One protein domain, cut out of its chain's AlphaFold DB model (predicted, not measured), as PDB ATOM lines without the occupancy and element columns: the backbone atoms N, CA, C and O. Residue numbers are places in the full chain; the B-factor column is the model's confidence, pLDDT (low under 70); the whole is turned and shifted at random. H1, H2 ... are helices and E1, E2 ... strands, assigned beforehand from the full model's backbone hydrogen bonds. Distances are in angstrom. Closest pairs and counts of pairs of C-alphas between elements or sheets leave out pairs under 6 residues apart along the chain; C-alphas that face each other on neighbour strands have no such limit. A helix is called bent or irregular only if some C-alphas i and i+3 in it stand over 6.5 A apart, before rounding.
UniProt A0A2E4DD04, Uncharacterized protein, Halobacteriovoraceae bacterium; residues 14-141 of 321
ATOM      1  N   PHE A  14      30.715  50.817  15.474       89.38
ATOM      2  CA  PHE A  14      32.054  50.251  15.382       89.38
ATOM      3  C   PHE A  14      32.051  48.763  15.707       89.38
ATOM      4  O   PHE A  14      31.298  48.286  16.555       89.38
ATOM      5  N   MET A  15      32.921  48.012  15.034       90.81
ATOM      6  CA  MET A  15      33.161  46.623  15.401       90.81
ATOM      7  C   MET A  15      33.828  46.553  16.777       90.81
ATOM      8  O   MET A  15      34.929  47.062  16.978       90.81
ATOM      9  N   ASN A  16      33.146  45.901  17.714       92.19
ATOM     10  CA  ASN A  16      33.655  45.582  19.040       92.19
ATOM     11  C   ASN A  16      33.109  44.219  19.467       92.19
ATOM     12  O   ASN A  16      31.989  44.127  19.973       92.19
ATOM     13  N   PHE A  17      33.876  43.155  19.250       88.50
ATOM     14  CA  PHE A  17      33.443  41.811  19.621       88.50
ATOM     15  C   PHE A  17      34.610  40.894  19.959       88.50
ATOM     16  O   PHE A  17      35.766  41.137  19.606       88.50
ATOM     17  N   ARG A  18      34.264  39.827  20.678       92.06
ATOM     18  CA  ARG A  18      35.173  38.786  21.139       92.06
ATOM     19  C   ARG A  18      34.856  37.487  20.428       92.06
ATOM     20  O   ARG A  18      33.699  37.075  20.378       92.06
ATOM     21  N   VAL A  19      35.885  36.839  19.901       90.75
ATOM     22  CA  VAL A  19      35.769  35.583  19.166       90.75
ATOM     23  C   VAL A  19      36.588  34.523  19.902       90.75
ATOM     24  O   VAL A  19      37.816  34.504  19.778       90.75
ATOM     25  N   PRO A  20      35.949  33.662  20.717       90.56
ATOM     26  CA  PRO A  20      36.644  32.593  21.419       90.56
ATOM     27  C   PRO A  20      36.953  31.450  20.449       90.56
ATOM     28  O   PRO A  20      36.056  30.896  19.818       90.56
ATOM     29  N   ILE A  21      38.225  31.083  20.332       86.12
ATOM     30  CA  ILE A  21      38.712  30.044  19.428       86.12
ATOM     31  C   ILE A  21      39.725  29.177  20.180       86.12
ATOM     32  O   ILE A  21      40.859  29.584  20.431       86.12
ATOM     33  N   GLY A  22      39.310  27.960  20.540       85.62
ATOM     34  CA  GLY A  22      40.120  27.069  21.371       85.62
ATOM     35  C   GLY A  22      40.459  27.710  22.722       85.62
ATOM     36  O   GLY A  22      39.564  28.172  23.440       85.62
ATOM     37  N   ASP A  23      41.752  27.750  23.048       88.81
ATOM     38  CA  ASP A  23      42.279  28.364  24.272       88.81
ATOM     39  C   ASP A  23      42.480  29.881  24.162       88.81
ATOM     40  O   ASP A  23      42.843  30.519  25.151       88.81
ATOM     41  N   LEU A  24      42.214  30.472  22.993       90.62
ATOM     42  CA  LEU A  24      42.423  31.892  22.723       90.62
ATOM     43  C   LEU A  24      41.098  32.647  22.577       90.62
ATOM     44  O   LEU A  24      40.088  32.094  22.146       90.62
ATOM     45  N   GLU A  25      41.097  33.924  22.932       93.12
ATOM     46  CA  GLU A  25      40.008  34.866  22.670       93.12
ATOM     47  C   GLU A  25      40.563  36.056  21.894       93.12
ATOM     48  O   GLU A  25      41.505  36.702  22.345       93.12
ATOM     49  N   TYR A  26      39.978  36.338  20.732       93.75
ATOM     50  CA  TYR A  26      40.358  37.468  19.890       93.75
ATOM     51  C   TYR A  26      39.383  38.611  20.127       93.75
ATOM     52  O   TYR A  26      38.188  38.447  19.885       93.75
ATOM     53  N   HIS A  27      39.871  39.758  20.587       95.94
ATOM     54  CA  HIS A  27      39.068  40.966  20.749       95.94
ATOM     55  C   HIS A  27      39.416  41.943  19.627       95.94
ATOM     56  O   HIS A  27      40.560  42.376  19.516       95.94
ATOM     57  N   ILE A  28      38.426  42.252  18.787       96.06
ATOM     58  CA  ILE A  28      38.544  43.166  17.648       96.06
ATOM     59  C   ILE A  28      37.918  44.512  18.017       96.06
ATOM     60  O   ILE A  28      36.772  44.551  18.465       96.06
ATOM     61  N   PHE A  29      38.663  45.592  17.794       96.62
ATOM     62  CA  PHE A  29      38.278  46.983  18.002       96.62
ATOM     63  C   PHE A  29      38.444  47.760  16.698       96.62
ATOM     64  O   PHE A  29      39.548  47.886  16.171       96.62
ATOM     65  N   GLU A  30      37.363  48.335  16.192       96.31
ATOM     66  CA  GLU A  30      37.424  49.333  15.129       96.31
ATOM     67  C   GLU A  30      37.368  50.736  15.728       96.31
ATOM     68  O   GLU A  30      36.446  51.062  16.475       96.31
ATOM     69  N   SER A  31      38.342  51.569  15.371       95.81
ATOM     70  CA  SER A  31      38.436  52.979  15.753       95.81
ATOM     71  C   SER A  31      38.204  53.238  17.254       95.81
ATOM     72  O   SER A  31      37.391  54.103  17.596       95.81
ATOM     73  N   PRO A  32      38.871  52.506  18.174       96.69
ATOM     74  CA  PRO A  32      38.606  52.610  19.612       96.69
ATOM     75  C   PRO A  32      38.731  54.038  20.160       96.69
ATOM     76  O   PRO A  32      37.979  54.407  21.059       96.69
ATOM     77  N   GLY A  33      39.587  54.884  19.580       95.94
ATOM     78  CA  GLY A  33      39.714  56.289  19.988       95.94
ATOM     79  C   GLY A  33      38.424  57.117  19.873       95.94
ATOM     80  O   GLY A  33      38.275  58.110  20.586       95.94
ATOM     81  N   LEU A  34      37.460  56.690  19.046       94.62
ATOM     82  CA  LEU A  34      36.184  57.387  18.828       94.62
ATOM     83  C   LEU A  34      35.089  57.044  19.850       94.62
ATOM     84  O   LEU A  34      34.071  57.741  19.903       94.62
ATOM     85  N   TRP A  35      35.243  55.964  20.621       94.25
ATOM     86  CA  TRP A  35      34.157  55.463  21.475       94.25
ATOM     87  C   TRP A  35      34.592  54.818  22.795       94.25
ATOM     88  O   TRP A  35      33.766  54.739  23.705       94.25
ATOM     89  N   CYS A  36      35.838  54.361  22.938       94.44
ATOM     90  CA  CYS A  36      36.340  53.847  24.209       94.44
ATOM     91  C   CYS A  36      36.535  54.976  25.229       94.44
ATOM     92  O   CYS A  36      36.941  56.097  24.895       94.44
ATOM     93  N   THR A  37      36.298  54.643  26.494       94.12
ATOM     94  CA  THR A  37      36.712  55.460  27.645       94.12
ATOM     95  C   THR A  37      38.237  55.506  27.763       94.12
ATOM     96  O   THR A  37      38.922  54.633  27.231       94.12
ATOM     97  N   ASP A  38      38.780  56.498  28.475       95.06
ATOM     98  CA  ASP A  38      40.234  56.596  28.695       95.06
ATOM     99  C   ASP A  38      40.783  55.343  29.390       95.06
ATOM    100  O   ASP A  38      41.772  54.779  28.939       95.06
ATOM    101  N   GLN A  39      40.066  54.805  30.382       95.75
ATOM    102  CA  GLN A  39      40.445  53.559  31.062       95.75
ATOM    103  C   GLN A  39      40.490  52.346  30.115       95.75
ATOM    104  O   GLN A  39      41.379  51.499  30.220       95.75
ATOM    105  N   GLU A  40      39.537  52.235  29.179       95.50
ATOM    106  CA  GLU A  40      39.550  51.171  28.166       95.50
ATOM    107  C   GLU A  40      40.744  51.331  27.206       95.50
ATOM    108  O   GLU A  40      41.378  50.328  26.866       95.50
ATOM    109  N   LEU A  41      41.079  52.563  26.797       96.50
ATOM    110  CA  LEU A  41      42.227  52.846  25.924       96.50
ATOM    111  C   LEU A  41      43.568  52.611  26.625       96.50
ATOM    112  O   LEU A  41      44.463  52.007  26.033       96.50
ATOM    113  N   GLU A  42      43.704  53.029  27.882       96.00
ATOM    114  CA  GLU A  42      44.889  52.782  28.707       96.00
ATOM    115  C   GLU A  42      45.134  51.283  28.863       96.00
ATOM    116  O   GLU A  42      46.247  50.805  28.642       96.00
ATOM    117  N   LYS A  43      44.080  50.513  29.168       95.94
ATOM    118  CA  LYS A  43      44.175  49.054  29.248       95.94
ATOM    119  C   LYS A  43      44.575  48.440  27.906       95.94
ATOM    120  O   LYS A  43      45.467  47.598  27.875       95.94
ATOM    121  N   LEU A  44      43.928  48.839  26.809       96.50
ATOM    122  CA  LEU A  44      44.240  48.321  25.473       96.50
ATOM    123  C   LEU A  44      45.702  48.600  25.097       96.50
ATOM    124  O   LEU A  44      46.403  47.710  24.621       96.50
ATOM    125  N   THR A  45      46.172  49.817  25.365       95.44
ATOM    126  CA  THR A  45      47.556  50.236  25.118       95.44
ATOM    127  C   THR A  45      48.532  49.441  25.977       95.44
ATOM    128  O   THR A  45      49.525  48.931  25.462       95.44
ATOM    129  N   LYS A  46      48.237  49.275  27.271       94.88
ATOM    130  CA  LYS A  46      49.050  48.470  28.187       94.88
ATOM    131  C   LYS A  46      49.175  47.025  27.708       94.88
ATOM    132  O   LYS A  46      50.288  46.514  27.658       94.88
ATOM    133  N   ASP A  47      48.068  46.400  27.309       95.19
ATOM    134  CA  ASP A  47      48.069  45.017  26.829       95.19
ATOM    135  C   ASP A  47      48.902  44.869  25.535       95.19
ATOM    136  O   ASP A  47      49.649  43.903  25.386       95.19
ATOM    137  N   MET A  48      48.831  45.836  24.606       94.19
ATOM    138  CA  MET A  48      49.681  45.844  23.404       94.19
ATOM    139  C   MET A  48      51.166  46.039  23.743       94.19
ATOM    140  O   MET A  48      52.017  45.352  23.180       94.19
ATOM    141  N   ARG A  49      51.492  46.941  24.678       91.81
ATOM    142  CA  ARG A  49      52.876  47.169  25.126       91.81
ATOM    143  C   ARG A  49      53.455  45.951  25.843       91.81
ATOM    144  O   ARG A  49      54.618  45.643  25.620       91.81
ATOM    145  N   GLU A  50      52.657  45.237  26.639       91.56
ATOM    146  CA  GLU A  50      53.074  43.984  27.284       91.56
ATOM    147  C   GLU A  50      53.486  42.935  26.245       91.56
ATOM    148  O   GLU A  50      54.531  42.306  26.387       91.56
ATOM    149  N   VAL A  51      52.707  42.787  25.169       90.75
ATOM    150  CA  VAL A  51      53.059  41.882  24.065       90.75
ATOM    151  C   VAL A  51      54.290  42.376  23.317       90.75
ATOM    152  O   VAL A  51      55.171  41.581  23.022       90.75
ATOM    153  N   ALA A  52      54.374  43.665  22.986       88.31
ATOM    154  CA  ALA A  52      55.513  44.196  22.239       88.31
ATOM    155  C   ALA A  52      56.831  44.056  23.025       88.31
ATOM    156  O   ALA A  52      57.861  43.738  22.437       88.31
ATOM    157  N   ALA A  53      56.792  44.213  24.351       86.50
ATOM    158  CA  ALA A  53      57.960  44.095  25.222       86.50
ATOM    159  C   ALA A  53      58.606  42.698  25.204       86.50
ATOM    160  O   ALA A  53      59.781  42.576  25.527       86.50
ATOM    161  N   THR A  54      57.894  41.641  24.792       84.12
ATOM    162  CA  THR A  54      58.508  40.306  24.668       84.12
ATOM    163  C   THR A  54      59.422  40.171  23.444       84.12
ATOM    164  O   THR A  54      60.188  39.212  23.364       84.12
ATOM    165  N   PHE A  55      59.377  41.129  22.509       75.38
ATOM    166  CA  PHE A  55      60.149  41.119  21.260       75.38
ATOM    167  C   PHE A  55      61.361  42.050  21.260       75.38
ATOM    168  O   PHE A  55      62.236  41.888  20.406       75.38
ATOM    169  N   HIS A  56      61.425  43.000  22.192       68.00
ATOM    170  CA  HIS A  56      62.496  43.992  22.274       68.00
ATOM    171  C   HIS A  56      63.393  43.683  23.475       68.00
ATOM    172  O   HIS A  56      62.934  43.644  24.612       68.00
ATOM    173  N   GLN A  57      64.667  43.373  23.208       56.59
ATOM    174  CA  GLN A  57      65.665  43.051  24.243       56.59
ATOM    175  C   GLN A  57      66.236  44.315  24.905       56.59
ATOM    176  O   GLN A  57      66.604  44.286  26.078       56.59
ATOM    177  N   SER A  58      66.300  45.420  24.160       51.31
ATOM    178  CA  SER A  58      66.422  46.787  24.669       51.31
ATOM    179  C   SER A  58      65.016  47.277  25.021       51.31
ATOM    180  O   SER A  58      64.075  47.031  24.279       51.31
ATOM    181  N   ASN A  59      64.830  47.957  26.148       51.59
ATOM    182  CA  ASN A  59      63.512  48.414  26.624       51.59
ATOM    183  C   ASN A  59      62.832  49.491  25.742       51.59
ATOM    184  O   ASN A  59      61.832  50.079  26.162       51.59
ATOM    185  N   ASP A  60      63.337  49.747  24.537       66.19
ATOM    186  CA  ASP A  60      62.871  50.813  23.660       66.19
ATOM    187  C   ASP A  60      61.827  50.257  22.690       66.19
ATOM    188  O   ASP A  60      62.112  49.680  21.643       66.19
ATOM    189  N   LEU A  61      60.562  50.387  23.092       73.25
ATOM    190  CA  LEU A  61      59.432  50.144  22.203       73.25
ATOM    191  C   LEU A  61      59.412  51.212  21.097       73.25
ATOM    192  O   LEU A  61      59.741  52.362  21.383       73.25
ATOM    193  N   PRO A  62      58.946  50.882  19.877       69.19
ATOM    194  CA  PRO A  62      58.804  51.878  18.823       69.19
ATOM    195  C   PRO A  62      57.967  53.071  19.291       69.19
ATOM    196  O   PRO A  62      56.839  52.887  19.767       69.19
ATOM    197  N   ASP A  63      58.496  54.281  19.121       72.50
ATOM    198  CA  ASP A  63      57.836  55.530  19.518       72.50
ATOM    199  C   ASP A  63      56.911  56.049  18.410       72.50
ATOM    200  O   ASP A  63      56.952  57.204  17.993       72.50
ATOM    201  N   TYR A  64      56.093  55.152  17.851       72.19
ATOM    202  CA  TYR A  64      55.127  55.518  16.826       72.19
ATOM    203  C   TYR A  64      53.876  54.629  16.835       72.19
ATOM    204  O   TYR A  64      53.880  53.453  17.213       72.19
ATOM    205  N   GLY A  65      52.767  55.220  16.390       81.75
ATOM    206  CA  GLY A  65      51.497  54.537  16.168       81.75
ATOM    207  C   GLY A  65      50.818  54.021  17.447       81.75
ATOM    208  O   GLY A  65      50.751  54.741  18.446       81.75
ATOM    209  N   PRO A  66      50.297  52.778  17.448       86.00
ATOM    210  CA  PRO A  66      49.321  52.309  18.437       86.00
ATOM    211  C   PRO A  66      49.900  52.119  19.848       86.00
ATOM    212  O   PRO A  66      49.141  52.019  20.810       86.00
ATOM    213  N   LEU A  67      51.229  52.055  19.993       88.56
ATOM    214  CA  LEU A  67      51.907  51.842  21.279       88.56
ATOM    215  C   LEU A  67      52.050  53.122  22.114       88.56
ATOM    216  O   LEU A  67      52.334  53.038  23.313       88.56
ATOM    217  N   THR A  68      51.826  54.287  21.497       87.19
ATOM    218  CA  THR A  68      51.814  55.596  22.171       87.19
ATOM    219  C   THR A  68      50.571  55.786  23.044       87.19
ATOM    220  O   THR A  68      50.579  56.590  23.969       87.19
ATOM    221  N   GLY A  69      49.488  55.052  22.756       89.62
ATOM    222  CA  GLY A  69      48.194  55.224  23.419       89.62
ATOM    223  C   GLY A  69      47.445  56.499  23.024       89.62
ATOM    224  O   GLY A  69      46.410  56.803  23.615       89.62
ATOM    225  N   ASN A  70      47.937  57.245  22.029       92.56
ATOM    226  CA  ASN A  70      47.307  58.478  21.576       92.56
ATOM    227  C   ASN A  70      45.880  58.206  21.057       92.56
ATOM    228  O   ASN A  70      45.670  57.408  20.142       92.56
ATOM    229  N   ARG A  71      44.887  58.892  21.635       95.06
ATOM    230  CA  ARG A  71      43.466  58.717  21.295       95.06
ATOM    231  C   ARG A  71      43.162  59.017  19.825       95.06
ATOM    232  O   ARG A  71      42.335  58.320  19.242       95.06
ATOM    233  N   GLU A  72      43.792  60.032  19.246       92.94
ATOM    234  CA  GLU A  72      43.610  60.409  17.844       92.94
ATOM    235  C   GLU A  72      44.172  59.332  16.911       92.94
ATOM    236  O   GLU A  72      43.468  58.882  16.012       92.94
ATOM    237  N   ASP A  73      45.364  58.796  17.190       91.75
ATOM    238  CA  ASP A  73      45.887  57.645  16.441       91.75
ATOM    239  C   ASP A  73      44.936  56.440  16.551       91.75
ATOM    240  O   ASP A  73      44.485  55.885  15.545       91.75
ATOM    241  N   LEU A  74      44.526  56.094  17.777       94.88
ATOM    242  CA  LEU A  74      43.612  54.984  18.054       94.88
ATOM    243  C   LEU A  74      42.213  55.184  17.442       94.88
ATOM    244  O   LEU A  74      41.488  54.206  17.245       94.88
ATOM    245  N   ALA A  75      41.809  56.409  17.098       95.31
ATOM    246  CA  ALA A  75      40.557  56.686  16.391       95.31
ATOM    247  C   ALA A  75      40.581  56.183  14.939       95.31
ATOM    248  O   ALA A  75      39.532  55.900  14.354       95.31
ATOM    249  N   HIS A  76      41.768  55.993  14.366       94.31
ATOM    250  CA  HIS A  76      41.946  55.530  12.994       94.31
ATOM    251  C   HIS A  76      42.375  54.063  12.897       94.31
ATOM    252  O   HIS A  76      42.579  53.564  11.792       94.31
ATOM    253  N   ARG A  77      42.484  53.335  14.014       95.50
ATOM    254  CA  ARG A  77      43.042  51.974  14.027       95.50
ATOM    255  C   ARG A  77      41.980  50.876  13.942       95.50
ATOM    256  O   ARG A  77      40.877  51.005  14.462       95.50
ATOM    257  N   LEU A  78      42.340  49.756  13.325       96.19
ATOM    258  CA  LEU A  78      41.691  48.459  13.504       96.19
ATOM    259  C   LEU A  78      42.645  47.591  14.319       96.19
ATOM    260  O   LEU A  78      43.717  47.223  13.839       96.19
ATOM    261  N   ILE A  79      42.267  47.308  15.561       96.75
ATOM    262  CA  ILE A  79      43.108  46.595  16.520       96.75
ATOM    263  C   ILE A  79      42.483  45.244  16.803       96.75
ATOM    264  O   ILE A  79      41.300  45.151  17.115       96.75
ATOM    265  N   THR A  80      43.286  44.194  16.721       96.69
ATOM    266  CA  THR A  80      42.901  42.868  17.196       96.69
ATOM    267  C   THR A  80      43.934  42.389  18.186       96.69
ATOM    268  O   THR A  80      45.114  42.356  17.855       96.69
ATOM    269  N   ILE A  81      43.498  41.990  19.375       95.88
ATOM    270  CA  ILE A  81      44.360  41.419  20.407       95.88
ATOM    271  C   ILE A  81      43.889  40.007  20.752       95.88
ATOM    272  O   ILE A  81      42.691  39.747  20.882       95.88
ATOM    273  N   ALA A  82      44.833  39.079  20.856       94.62
ATOM    274  CA  ALA A  82      44.594  37.709  21.272       94.62
ATOM    275  C   ALA A  82      44.971  37.552  22.747       94.62
ATOM    276  O   ALA A  82      46.085  37.889  23.153       94.62
ATOM    277  N   TYR A  83      44.058  36.987  23.531       94.50
ATOM    278  CA  TYR A  83      44.276  36.640  24.930       94.50
ATOM    279  C   TYR A  83      44.241  35.130  25.124       94.50
ATOM    280  O   TYR A  83      43.370  34.444  24.588       94.50
ATOM    281  N   HIS A  84      45.118  34.609  25.976       92.56
ATOM    282  CA  HIS A  84      44.975  33.254  26.491       92.56
ATOM    283  C   HIS A  84      43.791  33.209  27.468       92.56
ATOM    284  O   HIS A  84      43.837  33.821  28.531       92.56
ATOM    285  N   ARG A  85      42.741  32.432  27.185       89.94
ATOM    286  CA  ARG A  85      41.458  32.472  27.923       89.94
ATOM    287  C   ARG A  85      41.583  32.178  29.415       89.94
ATOM    288  O   ARG A  85      41.006  32.893  30.228       89.94
ATOM    289  N   LYS A  86      42.341  31.138  29.780       89.25
ATOM    290  CA  LYS A  86      42.539  30.753  31.192       89.25
ATOM    291  C   LYS A  86      43.340  31.792  31.979       89.25
ATOM    292  O   LYS A  86      42.950  32.158  33.078       89.25
ATOM    293  N   GLN A  87      44.446  32.262  31.403       88.94
ATOM    294  CA  GLN A  87      45.388  33.169  32.064       88.94
ATOM    295  C   GLN A  87      44.988  34.645  31.922       88.94
ATOM    296  O   GLN A  87      45.542  35.494  32.606       88.94
ATOM    297  N   LYS A  88      44.052  34.958  31.015       89.75
ATOM    298  CA  LYS A  88      43.668  36.316  30.592       89.75
ATOM    299  C   LYS A  88      44.858  37.190  30.173       89.75
ATOM    300  O   LYS A  88      44.770  38.411  30.215       89.75
ATOM    301  N   LYS A  89      45.953  36.556  29.746       92.25
ATOM    302  CA  LYS A  89      47.200  37.210  29.347       92.25
ATOM    303  C   LYS A  89      47.167  37.554  27.855       92.25
ATOM    304  O   LYS A  89      46.775  36.674  27.078       92.25
ATOM    305  N   PRO A  90      47.555  38.772  27.436       94.19
ATOM    306  CA  PRO A  90      47.704  39.087  26.022       94.19
ATOM    307  C   PRO A  90      48.920  38.343  25.448       94.19
ATOM    308  O   PRO A  90      49.971  38.256  26.076       94.19
ATOM    309  N   ILE A  91      48.760  37.754  24.265       92.44
ATOM    310  CA  ILE A  91      49.779  36.895  23.626       92.44
ATOM    311  C   ILE A  91      50.116  37.328  22.194       92.44
ATOM    312  O   ILE A  91      50.976  36.750  21.537       92.44
ATOM    313  N   GLY A  92      49.400  38.308  21.658       93.00
ATOM    314  CA  GLY A  92      49.601  38.768  20.294       93.00
ATOM    315  C   GLY A  92      48.617  39.864  19.934       93.00
ATOM    316  O   GLY A  92      47.491  39.864  20.429       93.00
ATOM    317  N   PHE A  93      49.015  40.776  19.057       94.75
ATOM    318  CA  PHE A  93      48.111  41.765  18.493       94.75
ATOM    319  C   PHE A  93      48.476  42.125  17.052       94.75
ATOM    320  O   PHE A  93      49.594  41.900  16.587       94.75
ATOM    321  N   SER A  94      47.498  42.689  16.355       94.12
ATOM    322  CA  SER A  94      47.631  43.359  15.067       94.12
ATOM    323  C   SER A  94      47.003  44.739  15.192       94.12
ATOM    324  O   SER A  94      45.897  44.862  15.722       94.12
ATOM    325  N   ALA A  95      47.697  45.765  14.716       94.75
ATOM    326  CA  ALA A  95      47.227  47.141  14.735       94.75
ATOM    327  C   ALA A  95      47.381  47.768  13.347       94.75
ATOM    328  O   ALA A  95      48.446  48.244  12.956       94.75
ATOM    329  N   GLN A  96      46.285  47.763  12.598       95.31
ATOM    330  CA  GLN A  96      46.181  48.323  11.252       95.31
ATOM    331  C   GLN A  96      45.603  49.738  11.331       95.31
ATOM    332  O   GLN A  96      44.954  50.073  12.321       95.31
ATOM    333  N   ILE A  97      45.807  50.572  10.313       94.50
ATOM    334  CA  ILE A  97      45.284  51.948  10.286       94.50
ATOM    335  C   ILE A  97      44.461  52.213   9.032       94.50
ATOM    336  O   ILE A  97      44.785  51.767   7.934       94.50
ATOM    337  N   PHE A  98      43.373  52.952   9.204       95.00
ATOM    338  CA  PHE A  98      42.569  53.481   8.124       95.00
ATOM    339  C   PHE A  98      43.114  54.834   7.684       95.00
ATOM    340  O   PHE A  98      42.974  55.829   8.390       95.00
ATOM    341  N   LEU A  99      43.675  54.875   6.483       94.69
ATOM    342  CA  LEU A  99      44.118  56.105   5.843       94.69
ATOM    343  C   LEU A  99      42.987  56.657   4.991       94.69
ATOM    344  O   LEU A  99      42.313  55.904   4.283       94.69
ATOM    345  N   THR A 100      42.799  57.970   5.018       93.06
ATOM    346  CA  THR A 100      41.874  58.643   4.103       93.06
ATOM    347  C   THR A 100      42.682  59.433   3.095       93.06
ATOM    348  O   THR A 100      43.279  60.446   3.442       93.06
ATOM    349  N   VAL A 101      42.687  58.983   1.842       91.69
ATOM    350  CA  VAL A 101      43.280  59.743   0.738       91.69
ATOM    351  C   VAL A 101      42.198  60.566   0.052       91.69
ATOM    352  O   VAL A 101      41.095  60.067  -0.202       91.69
ATOM    353  N   LYS A 102      42.503  61.832  -0.238       89.50
ATOM    354  CA  LYS A 102      41.598  62.757  -0.926       89.50
ATOM    355  C   LYS A 102      42.215  63.174  -2.259       89.50
ATOM    356  O   LYS A 102      43.366  63.586  -2.311       89.50
ATOM    357  N   TYR A 103      41.458  63.078  -3.348       84.69
ATOM    358  CA  TYR A 103      41.911  63.503  -4.671       84.69
ATOM    359  C   TYR A 103      40.738  63.961  -5.540       84.69
ATOM    360  O   TYR A 103      39.836  63.177  -5.815       84.69
ATOM    361  N   ARG A 104      40.762  65.226  -5.991       83.19
ATOM    362  CA  ARG A 104      39.771  65.829  -6.913       83.19
ATOM    363  C   ARG A 104      38.309  65.499  -6.562       83.19
ATOM    364  O   ARG A 104      37.565  64.993  -7.393       83.19
ATOM    365  N   GLY A 105      37.920  65.741  -5.308       77.75
ATOM    366  CA  GLY A 105      36.559  65.487  -4.813       77.75
ATOM    367  C   GLY A 105      36.269  64.034  -4.412       77.75
ATOM    368  O   GLY A 105      35.225  63.764  -3.827       77.75
ATOM    369  N   PHE A 106      37.193  63.097  -4.644       75.00
ATOM    370  CA  PHE A 106      37.072  61.719  -4.172       75.00
ATOM    371  C   PHE A 106      37.811  61.526  -2.852       75.00
ATOM    372  O   PHE A 106      39.000  61.822  -2.758       75.00
ATOM    373  N   ALA A 107      37.133  60.957  -1.858       85.44
ATOM    374  CA  ALA A 107      37.758  60.418  -0.656       85.44
ATOM    375  C   ALA A 107      37.722  58.885  -0.712       85.44
ATOM    376  O   ALA A 107      36.669  58.283  -0.945       85.44
ATOM    377  N   LYS A 108      38.872  58.238  -0.514       87.25
ATOM    378  CA  LYS A 108      38.972  56.777  -0.418       87.25
ATOM    379  C   LYS A 108      39.642  56.391   0.890       87.25
ATOM    380  O   LYS A 108      40.682  56.931   1.252       87.25
ATOM    381  N   ARG A 109      39.033  55.425   1.578       90.94
ATOM    382  CA  ARG A 109      39.599  54.793   2.768       90.94
ATOM    383  C   ARG A 109      40.471  53.622   2.327       90.94
ATOM    384  O   ARG A 109      40.018  52.781   1.553       90.94
ATOM    385  N   ILE A 110      41.705  53.591   2.806       94.12
ATOM    386  CA  ILE A 110      42.689  52.536   2.561       94.12
ATOM    387  C   ILE A 110      42.996  51.894   3.908       94.12
ATOM    388  O   ILE A 110      43.193  52.600   4.894       94.12
ATOM    389  N   LEU A 111      43.038  50.568   3.963       95.44
ATOM    390  CA  LEU A 111      43.501  49.859   5.148       95.44
ATOM    391  C   LEU A 111      44.999  49.588   5.024       95.44
ATOM    392  O   LEU A 111      45.426  48.711   4.277       95.44
ATOM    393  N   HIS A 112      45.805  50.349   5.746       95.50
ATOM    394  CA  HIS A 112      47.223  50.067   5.863       95.50
ATOM    395  C   HIS A 112      47.456  48.942   6.870       95.50
ATOM    396  O   HIS A 112      47.048  49.017   8.035       95.50
ATOM    397  N   LEU A 113      48.097  47.884   6.393       93.62
ATOM    398  CA  LEU A 113      48.517  46.735   7.170       93.62
ATOM    399  C   LEU A 113      49.661  47.181   8.071       93.62
ATOM    400  O   LEU A 113      50.702  47.599   7.581       93.62
ATOM    401  N   GLY A 114      49.423  47.154   9.377       84.00
ATOM    402  CA  GLY A 114      50.343  47.727  10.347       84.00
ATOM    403  C   GLY A 114      51.060  46.684  11.193       84.00
ATOM    404  O   GLY A 114      51.339  45.565  10.763       84.00
ATOM    405  N   LEU A 115      51.363  47.096  12.418       85.81
ATOM    406  CA  LEU A 115      52.238  46.400  13.349       85.81
ATOM    407  C   LEU A 115      51.604  45.101  13.852       85.81
ATOM    408  O   LEU A 115      50.449  45.093  14.280       85.81
ATOM    409  N   ILE A 116      52.370  44.009  13.814       88.56
ATOM    410  CA  ILE A 116      51.930  42.684  14.256       88.56
ATOM    411  C   ILE A 116      52.995  42.097  15.180       88.56
ATOM    412  O   ILE A 116      54.132  41.890  14.758       88.56
ATOM    413  N   TYR A 117      52.597  41.752  16.403       88.25
ATOM    414  CA  TYR A 117      53.409  40.972  17.337       88.25
ATOM    415  C   TYR A 117      52.649  39.717  17.745       88.25
ATOM    416  O   TYR A 117      51.456  39.771  18.034       88.25
ATOM    417  N   ILE A 118      53.325  38.570  17.741       86.50
ATOM    418  CA  ILE A 118      52.728  37.272  18.076       86.50
ATOM    419  C   ILE A 118      53.751  36.479  18.860       86.50
ATOM    420  O   ILE A 118      54.743  36.061  18.262       86.50
ATOM    421  N   ASP A 119      53.477  36.256  20.146       81.00
ATOM    422  CA  ASP A 119      54.331  35.496  21.057       81.00
ATOM    423  C   ASP A 119      54.757  34.153  20.438       81.00
ATOM    424  O   ASP A 119      53.961  33.431  19.822       81.00
ATOM    425  N   ASP A 120      56.038  33.820  20.589       72.81
ATOM    426  CA  ASP A 120      56.638  32.636  19.980       72.81
ATOM    427  C   ASP A 120      55.978  31.332  20.444       72.81
ATOM    428  O   ASP A 120      55.886  30.382  19.662       72.81
ATOM    429  N   SER A 121      55.431  31.303  21.665       70.88
ATOM    430  CA  SER A 121      54.749  30.137  22.242       70.88
ATOM    431  C   SER A 121      53.472  29.725  21.499       70.88
ATOM    432  O   SER A 121      52.996  28.600  21.668       70.88
ATOM    433  N   VAL A 122      52.915  30.598  20.648       70.69
ATOM    434  CA  VAL A 122      51.658  30.346  19.917       70.69
ATOM    435  C   VAL A 122      51.809  30.358  18.391       70.69
ATOM    436  O   VAL A 122      50.812  30.257  17.660       70.69
ATOM    437  N   LYS A 123      53.044  30.444  17.874       63.88
ATOM    438  CA  LYS A 123      53.315  30.396  16.428       63.88
ATOM    439  C   LYS A 123      52.799  29.077  15.825       63.88
ATOM    440  O   LYS A 123      53.068  27.990  16.321       63.88
ATOM    441  N   GLY A 124      52.026  29.178  14.738       61.19
ATOM    442  CA  GLY A 124      51.506  28.027  13.977       61.19
ATOM    443  C   GLY A 124      50.013  27.703  14.148       61.19
ATOM    444  O   GLY A 124      49.459  27.002  13.303       61.19
ATOM    445  N   GLN A 125      49.302  28.257  15.140       59.50
ATOM    446  CA  GLN A 125      47.884  27.915  15.402       59.50
ATOM    447  C   GLN A 125      46.856  28.754  14.606       59.50
ATOM    448  O   GLN A 125      45.804  29.118  15.126       59.50
ATOM    449  N   ASN A 126      47.151  29.136  13.356       74.12
ATOM    450  CA  ASN A 126      46.371  30.125  12.578       74.12
ATOM    451  C   ASN A 126      46.198  31.504  13.267       74.12
ATOM    452  O   ASN A 126      45.442  32.339  12.770       74.12
ATOM    453  N   VAL A 127      46.929  31.780  14.356       80.44
ATOM    454  CA  VAL A 127      46.838  33.030  15.137       80.44
ATOM    455  C   VAL A 127      47.107  34.249  14.268       80.44
ATOM    456  O   VAL A 127      46.321  35.187  14.265       80.44
ATOM    457  N   SER A 128      48.166  34.202  13.452       81.25
ATOM    458  CA  SER A 128      48.497  35.287  12.522       81.25
ATOM    459  C   SER A 128      47.345  35.591  11.563       81.25
ATOM    460  O   SER A 128      46.996  36.752  11.385       81.25
ATOM    461  N   TYR A 129      46.686  34.565  11.015       82.50
ATOM    462  CA  TYR A 129      45.526  34.754  10.143       82.50
ATOM    463  C   TYR A 129      44.352  35.412  10.885       82.50
ATOM    464  O   TYR A 129      43.747  36.351  10.370       82.50
ATOM    465  N   LEU A 130      44.046  34.949  12.101       86.06
ATOM    466  CA  LEU A 130      42.937  35.468  12.908       86.06
ATOM    467  C   LEU A 130      43.186  36.884  13.441       86.06
ATOM    468  O   LEU A 130      42.233  37.639  13.599       86.06
ATOM    469  N   LEU A 131      44.445  37.255  13.673       88.69
ATOM    470  CA  LEU A 131      44.833  38.616  14.046       88.69
ATOM    471  C   LEU A 131      44.799  39.589  12.865       88.69
ATOM    472  O   LEU A 131      44.556  40.771  13.073       88.69
ATOM    473  N   THR A 132      45.083  39.127  11.643       84.88
ATOM    474  CA  THR A 132      45.403  40.036  10.526       84.88
ATOM    475  C   THR A 132      44.386  39.994   9.394       84.88
ATOM    476  O   THR A 132      43.930  41.036   8.946       84.88
ATOM    477  N   VAL A 133      43.995  38.809   8.927       87.00
ATOM    478  CA  VAL A 133      43.145  38.656   7.735       87.00
ATOM    479  C   VAL A 133      41.667  38.595   8.109       87.00
ATOM    480  O   VAL A 133      40.823  39.158   7.415       87.00
ATOM    481  N   PHE A 134      41.336  37.937   9.220       87.94
ATOM    482  CA  PHE A 134      39.950  37.823   9.667       87.94
ATOM    483  C   PHE A 134      39.281  39.185   9.963       87.94
ATOM    484  O   PHE A 134      38.177  39.404   9.461       87.94
ATOM    485  N   PRO A 135      39.925  40.143  10.661       91.25
ATOM    486  CA  PRO A 135      39.374  41.489  10.833       91.25
ATOM    487  C   PRO A 135      39.128  42.202   9.498       91.25
ATOM    488  O   PRO A 135      38.120  42.887   9.348       91.25
ATOM    489  N   ASN A 136      39.982  41.981   8.494       91.00
ATOM    490  CA  ASN A 136      39.825  42.578   7.165       91.00
ATOM    491  C   ASN A 136      38.574  42.062   6.455       91.00
ATOM    492  O   ASN A 136      37.853  42.851   5.849       91.00
ATOM    493  N   LEU A 137      38.274  40.763   6.579       88.06
ATOM    494  CA  LEU A 137      37.033  40.185   6.056       88.06
ATOM    495  C   LEU A 137      35.800  40.856   6.681       88.06
ATOM    496  O   LEU A 137      34.842  41.174   5.979       88.06
ATOM    497  N   LEU A 138      35.842  41.112   7.988       89.69
ATOM    498  CA  LEU A 138      34.756  41.770   8.714       89.69
ATOM    499  C   LEU A 138      34.583  43.224   8.259       89.69
ATOM    500  O   LEU A 138      33.455  43.654   8.017       89.69
ATOM    501  N   VAL A 139      35.683  43.957   8.041       90.44
ATOM    502  CA  VAL A 139      35.633  45.298   7.434       90.44
ATOM    503  C   VAL A 139      35.014  45.249   6.038       90.44
ATOM    504  O   VAL A 139      34.178  46.090   5.722       90.44
ATOM    505  N   THR A 140      35.380  44.280   5.196       87.75
ATOM    506  CA  THR A 140      34.816  44.148   3.844       87.75
ATOM    507  C   THR A 140      33.314  43.891   3.874       87.75
ATOM    508  O   THR A 140      32.579  44.518   3.112       87.75
ATOM    509  N   ILE A 141      32.839  43.032   4.781       87.88
ATOM    510  CA  ILE A 141      31.402  42.804   4.989       87.88
ATOM    511  C   ILE A 141      30.727  44.104   5.427       87.88
ATOM    512  O   ILE A 141      29.738  44.513   4.821       87.88
TER     513      ILE A 141
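This is residues 14 to 141 of the 321 residues of an uncharacterized protein of Halobacteriovoraceae bacterium (UniProt A0A2E4DD04). A twisted sheet of five strands curls round the helix H4 on one face, while the helix H1 crosses the other face, with the short helices H2 and H3 near it. The strands E4 and E5 make a long hairpin whose far tip, residues 102 to 107, stands free and sticks out. The printed part has 128 residues, in the order E1 E2 H1 H2 H3 E3 E4 E5 H4, and its class is mixed, helices and strands. The sheet runs E1 E2 E3 E4 E5, antiparallel throughout. The whole is compact, with a radius of gyration of the C-alphas of 14.7 A, and spans 50 by 33 by 26 A, only just elongated.

In the sheet, E3, residues 77 to 84, E4, residues 89 to 103, and E5, residues 106 to 118, form a meander, each strand the antiparallel neighbour of the one before. E3 and E4 are a hairpin at 169 degrees, with N 80 and O 94 2.9 A apart; E4 and E5 are another at 160 degrees, with N 99 and O 110 2.8 A apart. E4 bends by 51 degrees at residue 92. E2, residues 24 to 30, is the other neighbour of E3, with N 27 and O 81 2.8 A apart, and forms a hairpin with the edge strand E1, residues 16 to 21, with N 19 and O 26 2.8 A apart. H1, residues 38 to 53, and H4, residues 127 to 141, are on opposite faces, giving three layers, helices on both faces of a sheet. H1 runs across the strands at a height over the sheet of 9.5 A; its closest C-alphas to E4 are those of Val 51 and Ile 91, 6.0 A. H4 comes closest to E3 at the C-alphas of Leu 131 and Thr 80, 5.6 A. H1, with residues 45 to 49 alone, touches H2, residues 65 to 68, the closest C-alphas being those of Thr 45 and Leu 67, 6.0 A. H2 only grazes the sheet; H3, residues 71 to 75, is on the same face as H1. H2 and H3 only just touch, only at the corner, with 3 pairs of C-alphas within 8 A; the closest are those of Pro 66 and Leu 74, 6.3 A. Every O i to N i+4 pair is within hydrogen-bond range in H1 and H3, and 8 of 11 in H4; H2 is too short for such a pair.

E4 is 43.3 A long and E5 36.6 A; E3 is 22.6 A, E2 19.7 A and E1 16.3 A, beginning at C-alpha 16, (33.655, 45.582, 19.040). C-alpha 103, where E4 ends, is at (41.911, 63.503, -4.671). H1 is 22.0 A long, H2 and H3 6.1 A each. H4, 20.9 A, ends at (31.402, 42.804, 4.989) and is only just irregular: C-alphas 131 and 134 are 6.6 A apart.

The C-alphas farthest apart, of Lys 86 and Arg 104, are 51.9 A apart. The printed part has no cut, and the link from H1 to H2 is long, with 11 residues. Mean pLDDT of the printed part is 87.8, with residues 56 to 60, 62 and 123 to 125 under 70.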